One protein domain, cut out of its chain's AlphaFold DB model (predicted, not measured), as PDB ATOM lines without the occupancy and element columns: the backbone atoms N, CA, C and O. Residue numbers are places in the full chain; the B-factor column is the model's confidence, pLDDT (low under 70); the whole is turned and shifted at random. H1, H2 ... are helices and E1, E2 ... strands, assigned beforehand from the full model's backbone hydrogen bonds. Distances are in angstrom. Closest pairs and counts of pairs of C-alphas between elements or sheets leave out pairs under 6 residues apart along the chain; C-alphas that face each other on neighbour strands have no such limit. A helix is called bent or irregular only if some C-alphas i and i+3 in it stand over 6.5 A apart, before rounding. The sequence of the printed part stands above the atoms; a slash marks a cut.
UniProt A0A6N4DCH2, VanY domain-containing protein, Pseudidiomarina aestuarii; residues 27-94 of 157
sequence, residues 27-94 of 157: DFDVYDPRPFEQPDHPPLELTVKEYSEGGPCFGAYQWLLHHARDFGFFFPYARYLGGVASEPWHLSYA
ATOM      1  N   ASP A  27     371.144 249.779 287.937       97.88
ATOM      2  CA  ASP A  27     370.462 250.675 288.867       97.88
ATOM      3  C   ASP A  27     370.834 252.141 288.598       97.88
ATOM      4  O   ASP A  27     371.988 252.452 288.274       97.88
ATOM      5  N   PHE A  28     369.846 253.034 288.700       97.19
ATOM      6  CA  PHE A  28     369.921 254.424 288.249       97.19
ATOM      7  C   PHE A  28     369.178 255.369 289.192       97.19
ATOM      8  O   PHE A  28     368.024 255.110 289.526       97.19
ATOM      9  N   ASP A  29     369.802 256.508 289.492       97.38
ATOM     10  CA  ASP A  29     369.145 257.633 290.159       97.38
ATOM     11  C   ASP A  29     368.620 258.606 289.102       97.38
ATOM     12  O   ASP A  29     369.384 259.133 288.286       97.38
ATOM     13  N   VAL A  30     367.305 258.831 289.084       97.38
ATOM     14  CA  VAL A  30     366.628 259.625 288.050       97.38
ATOM     15  C   VAL A  30     365.978 260.861 288.655       97.38
ATOM     16  O   VAL A  30     365.153 260.748 289.554       97.38
ATOM     17  N   TYR A  31     366.278 262.036 288.093       97.25
ATOM     18  CA  TYR A  31     365.683 263.318 288.477       97.25
ATOM     19  C   TYR A  31     365.332 264.177 287.251       97.25
ATOM     20  O   TYR A  31     365.861 263.970 286.157       97.25
ATOM     21  N   ASP A  32     364.445 265.160 287.433       95.81
ATOM     22  CA  ASP A  32     364.161 266.188 286.425       95.81
ATOM     23  C   ASP A  32     365.071 267.404 286.652       95.81
ATOM     24  O   ASP A  32     364.951 268.041 287.699       95.81
ATOM     25  N   PRO A  33     365.964 267.772 285.715       95.06
ATOM     26  CA  PRO A  33     366.875 268.896 285.912       95.06
ATOM     27  C   PRO A  33     366.202 270.268 285.782       95.06
ATOM     28  O   PRO A  33     366.690 271.237 286.360       95.06
ATOM     29  N   ARG A  34     365.075 270.376 285.064       94.44
ATOM     30  CA  ARG A  34     364.482 271.667 284.661       94.44
ATOM     31  C   ARG A  34     364.145 272.598 285.838       94.44
ATOM     32  O   ARG A  34     364.398 273.796 285.717       94.44
ATOM     33  N   PRO A  35     363.595 272.116 286.972       92.62
ATOM     34  CA  PRO A  35     363.317 272.978 288.123       92.62
ATOM     35  C   PRO A  35     364.580 273.572 288.767       92.62
ATOM     36  O   PRO A  35     364.519 274.669 289.318       92.62
ATOM     37  N   PHE A  36     365.715 272.875 288.664       93.62
ATOM     38  CA  PHE A  36     366.982 273.233 289.310       93.62
ATOM     39  C   PHE A  36     367.858 274.174 288.467       93.62
ATOM     40  O   PHE A  36     368.861 274.680 288.954       93.62
ATOM     41  N   GLU A  37     367.492 274.440 287.209       92.19
ATOM     42  CA  GLU A  37     368.203 275.392 286.338       92.19
ATOM     43  C   GLU A  37     367.929 276.862 286.710       92.19
ATOM     44  O   GLU A  37     368.577 277.774 286.191       92.19
ATOM     45  N   GLN A  38     366.963 277.114 287.601       89.31
ATOM     46  CA  GLN A  38     366.628 278.461 288.055       89.31
ATOM     47  C   GLN A  38     367.706 278.992 289.019       89.31
ATOM     48  O   GLN A  38     368.053 278.287 289.966       89.31
ATOM     49  N   PRO A  39     368.187 280.243 288.861       87.62
ATOM     50  CA  PRO A  39     369.285 280.791 289.668       87.62
ATOM     51  C   PRO A  39     369.071 280.743 291.187       87.62
ATOM     52  O   PRO A  39     370.038 280.637 291.935       87.62
ATOM     53  N   ASP A  40     367.813 280.824 291.627       90.44
ATOM     54  CA  ASP A  40     367.436 280.874 293.043       90.44
ATOM     55  C   ASP A  40     366.941 279.521 293.587       90.44
ATOM     56  O   ASP A  40     366.547 279.429 294.753       90.44
ATOM     57  N   HIS A  41     366.920 278.464 292.765       91.06
ATOM     58  CA  HIS A  41     366.520 277.139 293.231       91.06
ATOM     59  C   HIS A  41     367.703 276.455 293.938       91.06
ATOM     60  O   HIS A  41     368.823 276.492 293.425       91.06
ATOM     61  N   PRO A  42     367.494 275.821 295.108       91.31
ATOM     62  CA  PRO A  42     368.546 275.042 295.755       91.31
ATOM     63  C   PRO A  42     369.038 273.909 294.838       91.31
ATOM     64  O   PRO A  42     368.265 273.432 294.004       91.31
ATOM     65  N   PRO A  43     370.301 273.465 294.968       93.31
ATOM     66  CA  PRO A  43     370.794 272.312 294.221       93.31
ATOM     67  C   PRO A  43     369.996 271.049 294.569       93.31
ATOM     68  O   PRO A  43     369.403 270.964 295.641       93.31
ATOM     69  N   LEU A  44     370.005 270.073 293.660       95.31
ATOM     70  CA  LEU A  44     369.432 268.748 293.900       95.31
ATOM     71  C   LEU A  44     370.124 268.076 295.095       95.31
ATOM     72  O   LEU A  44     371.352 267.978 295.113       95.31
ATOM     73  N   GLU A  45     369.337 267.577 296.046       95.44
ATOM     74  CA  GLU A  45     369.828 266.863 297.233       95.44
ATOM     75  C   GLU A  45     369.468 265.366 297.241       95.44
ATOM     76  O   GLU A  45     369.980 264.637 298.085       95.44
ATOM     77  N   LEU A  46     368.616 264.906 296.313       94.88
ATOM     78  CA  LEU A  46     368.030 263.559 296.279       94.88
ATOM     79  C   LEU A  46     367.348 263.208 297.604       94.88
ATOM     80  O   LEU A  46     367.758 262.321 298.348       94.88
ATOM     81  N   THR A  47     366.279 263.940 297.911       95.69
ATOM     82  CA  THR A  47     365.476 263.723 299.123       95.69
ATOM     83  C   THR A  47     364.045 263.345 298.785       95.69
ATOM     84  O   THR A  47     363.489 263.778 297.780       95.69
ATOM     85  N   VAL A  48     363.375 262.599 299.671       94.75
ATOM     86  CA  VAL A  48     361.968 262.193 299.470       94.75
ATOM     87  C   VAL A  48     361.061 263.402 299.208       94.75
ATOM     88  O   VAL A  48     360.127 263.326 298.408       94.75
ATOM     89  N   LYS A  49     361.364 264.549 299.830       96.62
ATOM     90  CA  LYS A  49     360.620 265.800 299.650       96.62
ATOM     91  C   LYS A  49     360.651 266.295 298.203       96.62
ATOM     92  O   LYS A  49     359.649 266.827 297.737       96.62
ATOM     93  N   GLU A  50     361.756 266.105 297.485       97.38
ATOM     94  CA  GLU A  50     361.867 266.526 296.085       97.38
ATOM     95  C   GLU A  50     360.935 265.733 295.158       97.38
ATOM     96  O   GLU A  50     360.510 266.255 294.130       97.38
ATOM     97  N   TYR A  51     360.568 264.512 295.550       97.31
ATOM     98  CA  TYR A  51     359.723 263.578 294.797       97.31
ATOM     99  C   TYR A  51     358.306 263.465 295.378       97.31
ATOM    100  O   TYR A  51     357.496 262.696 294.870       97.31
ATOM    101  N   SER A  52     357.996 264.209 296.441       96.12
ATOM    102  CA  SER A  52     356.669 264.272 297.068       96.12
ATOM    103  C   SER A  52     355.800 265.346 296.413       96.12
ATOM    104  O   SER A  52     356.313 266.191 295.688       96.12
ATOM    105  N   GLU A  53     354.489 265.354 296.673       96.69
ATOM    106  CA  GLU A  53     353.578 266.368 296.118       96.69
ATOM    107  C   GLU A  53     354.095 267.799 296.366       96.69
ATOM    108  O   GLU A  53     354.463 268.166 297.482       96.69
ATOM    109  N   GLY A  54     354.160 268.602 295.298       95.62
ATOM    110  CA  GLY A  54     354.736 269.953 295.321       95.62
ATOM    111  C   GLY A  54     356.268 270.018 295.211       95.62
ATOM    112  O   GLY A  54     356.815 271.115 295.115       95.62
ATOM    113  N   GLY A  55     356.959 268.876 295.201       96.31
ATOM    114  CA  GLY A  55     358.397 268.773 294.962       96.31
ATOM    115  C   GLY A  55     358.772 268.892 293.474       96.31
ATOM    116  O   GLY A  55     357.968 268.546 292.602       96.31
ATOM    117  N   PRO A  56     359.994 269.365 293.157       96.56
ATOM    118  CA  PRO A  56     360.466 269.577 291.784       96.56
ATOM    119  C   PRO A  56     360.441 268.315 290.905       96.56
ATOM    120  O   PRO A  56     360.131 268.402 289.719       96.56
ATOM    121  N   CYS A  57     360.708 267.139 291.473       97.56
ATOM    122  CA  CYS A  57     360.747 265.865 290.753       97.56
ATOM    123  C   CYS A  57     359.415 265.100 290.791       97.56
ATOM    124  O   CYS A  57     359.312 264.041 290.172       97.56
ATOM    125  N   PHE A  58     358.378 265.614 291.468       97.31
ATOM    126  CA  PHE A  58     357.105 264.904 291.654       97.31
ATOM    127  C   PHE A  58     356.473 264.460 290.334       97.31
ATOM    128  O   PHE A  58     356.053 263.316 290.198       97.31
ATOM    129  N   GLY A  59     356.439 265.344 289.332       96.88
ATOM    130  CA  GLY A  59     355.855 265.023 288.029       96.88
ATOM    131  C   GLY A  59     356.590 263.887 287.311       96.88
ATOM    132  O   GLY A  59     355.950 262.992 286.760       96.88
ATOM    133  N   ALA A  60     357.926 263.892 287.352       96.44
ATOM    134  CA  ALA A  60     358.743 262.827 286.776       96.44
ATOM    135  C   ALA A  60     358.561 261.508 287.538       96.44
ATOM    136  O   ALA A  60     358.375 260.463 286.917       96.44
ATOM    137  N   TYR A  61     358.526 261.564 288.871       96.25
ATOM    138  CA  TYR A  61     358.261 260.403 289.714       96.25
ATOM    139  C   TYR A  61     356.912 259.762 289.385       96.25
ATOM    140  O   TYR A  61     356.854 258.575 289.082       96.25
ATOM    141  N   GLN A  62     355.837 260.558 289.342       95.88
ATOM    142  CA  GLN A  62     354.504 260.083 288.969       95.88
ATOM    143  C   GLN A  62     354.503 259.421 287.590       95.88
ATOM    144  O   GLN A  62     353.893 258.372 287.420       95.88
ATOM    145  N   TRP A  63     355.212 259.981 286.609       96.12
ATOM    146  CA  TRP A  63     355.330 259.355 285.294       96.12
ATOM    147  C   TRP A  63     356.029 257.985 285.365       96.12
ATOM    148  O   TRP A  63     355.538 257.006 284.801       96.12
ATOM    149  N   LEU A  64     357.131 257.879 286.113       95.38
ATOM    150  CA  LEU A  64     357.868 256.622 286.283       95.38
ATOM    151  C   LEU A  64     357.038 255.556 287.009       95.38
ATOM    152  O   LEU A  64     357.078 254.396 286.607       95.38
ATOM    153  N   LEU A  65     356.218 255.942 287.992       92.38
ATOM    154  CA  LEU A  65     355.274 255.039 288.666       92.38
ATOM    155  C   LEU A  65     354.235 254.419 287.715       92.38
ATOM    156  O   LEU A  65     353.630 253.412 288.053       92.38
ATOM    157  N   HIS A  66     354.000 254.991 286.534       91.62
ATOM    158  CA  HIS A  66     353.072 254.414 285.555       91.62
ATOM    159  C   HIS A  66     353.789 253.634 284.450       91.62
ATOM    160  O   HIS A  66     353.217 252.689 283.915       91.62
ATOM    161  N   HIS A  67     355.025 254.014 284.114       94.56
ATOM    162  CA  HIS A  67     355.692 253.555 282.894       94.56
ATOM    163  C   HIS A  67     356.963 252.736 283.114       94.56
ATOM    164  O   HIS A  67     357.348 251.993 282.218       94.56
ATOM    165  N   ALA A  68     357.627 252.815 284.272       94.12
ATOM    166  CA  ALA A  68     358.897 252.113 284.507       94.12
ATOM    167  C   ALA A  68     358.774 250.599 284.255       94.12
ATOM    168  O   ALA A  68     359.628 249.995 283.599       94.12
ATOM    169  N   ARG A  69     357.645 250.016 284.676       91.88
ATOM    170  CA  ARG A  69     357.309 248.606 284.459       91.88
ATOM    171  C   ARG A  69     357.296 248.218 282.981       91.88
ATOM    172  O   ARG A  69     357.767 247.132 282.649       91.88
ATOM    173  N   ASP A  70     356.783 249.081 282.105       93.44
ATOM    174  CA  ASP A  70     356.670 248.806 280.664       93.44
ATOM    175  C   ASP A  70     358.047 248.571 280.021       93.44
ATOM    176  O   ASP A  70     358.159 247.902 278.993       93.44
ATOM    177  N   PHE A  71     359.102 249.079 280.662       95.25
ATOM    178  CA  PHE A  71     360.493 248.952 280.237       95.25
ATOM    179  C   PHE A  71     361.319 248.018 281.134       95.25
ATOM    180  O   PHE A  71     362.535 247.953 280.981       95.25
ATOM    181  N   GLY A  72     360.689 247.273 282.049       95.06
ATOM    182  CA  GLY A  72     361.369 246.320 282.933       95.06
ATOM    183  C   GLY A  72     362.063 246.947 284.146       95.06
ATOM    184  O   GLY A  72     362.887 246.285 284.776       95.06
ATOM    185  N   PHE A  73     361.748 248.196 284.484       96.12
ATOM    186  CA  PHE A  73     362.252 248.855 285.686       96.12
ATOM    187  C   PHE A  73     361.265 248.751 286.852       96.12
ATOM    188  O   PHE A  73     360.048 248.730 286.663       96.12
ATOM    189  N   PHE A  74     361.806 248.730 288.065       95.31
ATOM    190  CA  PHE A  74     361.060 248.789 289.321       95.31
ATOM    191  C   PHE A  74     361.826 249.623 290.355       95.31
ATOM    192  O   PHE A  74     362.992 249.962 290.144       95.31
ATOM    193  N   PHE A  75     361.175 249.938 291.473       95.75
ATOM    194  CA  PHE A  75     361.761 250.701 292.574       95.75
ATOM    195  C   PHE A  75     362.112 249.753 293.732       95.75
ATOM    196  O   PHE A  75     361.220 249.400 294.511       95.75
ATOM    197  N   PRO A  76     363.379 249.316 293.880       95.62
ATOM    198  CA  PRO A  76     363.767 248.375 294.933       95.62
ATOM    199  C   PRO A  76     363.577 248.961 296.338       95.62
ATOM    200  O   PRO A  76     363.308 248.215 297.277       95.62
ATOM    201  N   TYR A  77     363.632 250.287 296.471       95.94
ATOM    202  CA  TYR A  77     363.478 251.010 297.733       95.94
ATOM    203  C   TYR A  77     362.205 251.872 297.759       95.94
ATOM    204  O   TYR A  77     362.175 252.963 298.327       95.94
ATOM    205  N   ALA A  78     361.115 251.389 297.148       93.06
ATOM    206  CA  ALA A  78     359.816 252.072 297.194       93.06
ATOM    207  C   ALA A  78     359.272 252.214 298.628       93.06
ATOM    208  O   ALA A  78     358.645 253.216 298.970       93.06
ATOM    209  N   ARG A  79     359.533 251.222 299.489       91.06
ATOM    210  CA  ARG A  79     359.146 251.214 300.905       91.06
ATOM    211  C   ARG A  79     360.347 250.917 301.787       91.06
ATOM    212  O   ARG A  79     361.209 250.125 301.421       91.06
ATOM    213  N   TYR A  80     360.333 251.477 302.992       93.12
ATOM    214  CA  TYR A  80     361.284 251.098 304.029       93.12
ATOM    215  C   TYR A  80     360.972 249.689 304.551       93.12
ATOM    216  O   TYR A  80     359.920 249.468 305.153       93.12
ATOM    217  N   LEU A  81     361.894 248.748 304.337       94.19
ATOM    218  CA  LEU A  81     361.769 247.347 304.766       94.19
ATOM    219  C   LEU A  81     362.676 246.987 305.961       94.19
ATOM    220  O   LEU A  81     362.839 245.812 306.272       94.19
ATOM    221  N   GLY A  82     363.241 247.981 306.661       92.75
ATOM    222  CA  GLY A  82     364.093 247.767 307.845       92.75
ATOM    223  C   GLY A  82     365.606 247.911 307.614       92.75
ATOM    224  O   GLY A  82     366.386 247.655 308.543       92.75
ATOM    225  N   GLY A  83     366.009 248.329 306.411       95.50
ATOM    226  CA  GLY A  83     367.395 248.627 306.045       95.50
ATOM    227  C   GLY A  83     367.536 249.932 305.274       95.50
ATOM    228  O   GLY A  83     367.614 250.989 305.890       95.50
ATOM    229  N   VAL A  84     367.585 249.871 303.941       96.81
ATOM    230  CA  VAL A  84     367.698 251.080 303.103       96.81
ATOM    231  C   VAL A  84     366.416 251.913 303.201       96.81
ATOM    232  O   VAL A  84     365.306 251.367 303.219       96.81
ATOM    233  N   ALA A  85     366.574 253.233 303.320       95.94
ATOM    234  CA  ALA A  85     365.486 254.204 303.338       95.94
ATOM    235  C   ALA A  85     364.680 254.192 302.031       95.94
ATOM    236  O   ALA A  85     365.051 253.560 301.050       95.94
ATOM    237  N   SER A  86     363.542 254.888 302.014       94.88
ATOM    238  CA  SER A  86     362.783 255.044 300.773       94.88
ATOM    239  C   SER A  86     363.510 255.997 299.819       94.88
ATOM    240  O   SER A  86     363.797 257.136 300.193       94.88
ATOM    241  N   GLU A  87     363.754 255.539 298.590       96.56
ATOM    242  CA  GLU A  87     364.503 256.263 297.557       96.56
ATOM    243  C   GLU A  87     363.671 256.355 296.263       96.56
ATOM    244  O   GLU A  87     363.823 255.539 295.352       96.56
ATOM    245  N   PRO A  88     362.750 257.331 296.145       95.56
ATOM    246  CA  PRO A  88     361.880 257.492 294.971       95.56
ATOM    247  C   PRO A  88     362.613 257.860 293.668       95.56
ATOM    248  O   PRO A  88     361.990 257.911 292.609       95.56
ATOM    249  N   TRP A  89     363.917 258.129 293.726       97.38
ATOM    250  CA  TRP A  89     364.783 258.345 292.565       97.38
ATOM    251  C   TRP A  89     365.431 257.060 292.045       97.38
ATOM    252  O   TRP A  89     365.879 257.050 290.900       97.38
ATOM    253  N   HIS A  90     365.485 256.000 292.861       97.69
ATOM    254  CA  HIS A  90     366.261 254.793 292.584       97.69
ATOM    255  C   HIS A  90     365.441 253.791 291.769       97.69
ATOM    256  O   HIS A  90     364.491 253.179 292.265       97.69
ATOM    257  N   LEU A  91     365.841 253.565 290.521       97.19
ATOM    258  CA  LEU A  91     365.273 252.544 289.641       97.19
ATOM    259  C   LEU A  91     366.252 251.389 289.463       97.19
ATOM    260  O   LEU A  91     367.453 251.601 289.343       97.19
ATOM    261  N   SER A  92     365.735 250.166 289.363       97.50
ATOM    262  CA  SER A  92     366.517 248.964 289.067       97.50
ATOM    263  C   SER A  92     365.925 248.216 287.875       97.50
ATOM    264  O   SER A  92     364.708 248.063 287.761       97.50
ATOM    265  N   TYR A  93     366.782 247.766 286.962       97.38
ATOM    266  CA  TYR A  93     366.401 246.996 285.783       97.38
ATOM    267  C   TYR A  93     366.251 245.513 286.144       97.38
ATOM    268  O   TYR A  93     367.232 244.769 286.248       97.38
ATOM    269  N   ALA A  94     365.003 245.079 286.329       95.31
ATOM    270  CA  ALA A  94     364.654 243.754 286.837       95.31
ATOM    271  C   ALA A  94     365.277 242.577 286.057       95.31
ATOM    272  O   ALA A  94     365.769 241.664 286.722       95.31
TER     273      ALA A  94
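What this domain is: This is residues 27 to 94 of the 157 residues of the protein "VanY domain-containing protein" of Pseudidiomarina aestuarii (UniProt A0A6N4DCH2). One helix, H3, runs beside a tiny antiparallel sheet, E1 and E2; a loop with short H1 and H2 reaches away at one end, and residues 72 to 89 fold out and back as another. The 68 printed residues, under half in named elements, run E1, H1, H2, H3, E2: three helices and two strands, class mixed. The whole is compact, radius of gyration of the C-alphas 12.4 A, spanning 37 by 28 by 20 A.

Where its parts are: E1, residues 27 to 29, begins at C-alpha (370.462, 250.675, 288.867). H1 is residues 34 to 37, H2 48 to 51. H3, residues 58 to 71, is 19.9 A long and irregular: C-alphas 66 and 69 are 7.3 A apart. E2, residues 90 to 93, ends at C-alpha (366.401, 246.996, 285.783).

How they stand to each other: E1 and E2 are antiparallel at 152 degrees; N 28 and O 91 are 2.9 A apart, within hydrogen-bond range. Residues 73 to 74 pair antiparallel with 92 to 93 of E2. H3 and E2 are near each other. H2 and H3 touch only at the corner, with H3's residues 58 to 61 alone; the closest C-alphas, Tyr 51 and Phe 58, are 4.3 A apart. H1 and H3 are apart. In H3, 7 of 10 O i to N i+4 pairs are within range; H1 and H2 are too short for one.

The domain as a whole: The farthest C-alphas, Pro 39 and Gly 82, are 38.1 A apart. The link H3 to E2 is long, 18 residues. The printed part has no cut, and no printed residue is under 70 in pLDDT.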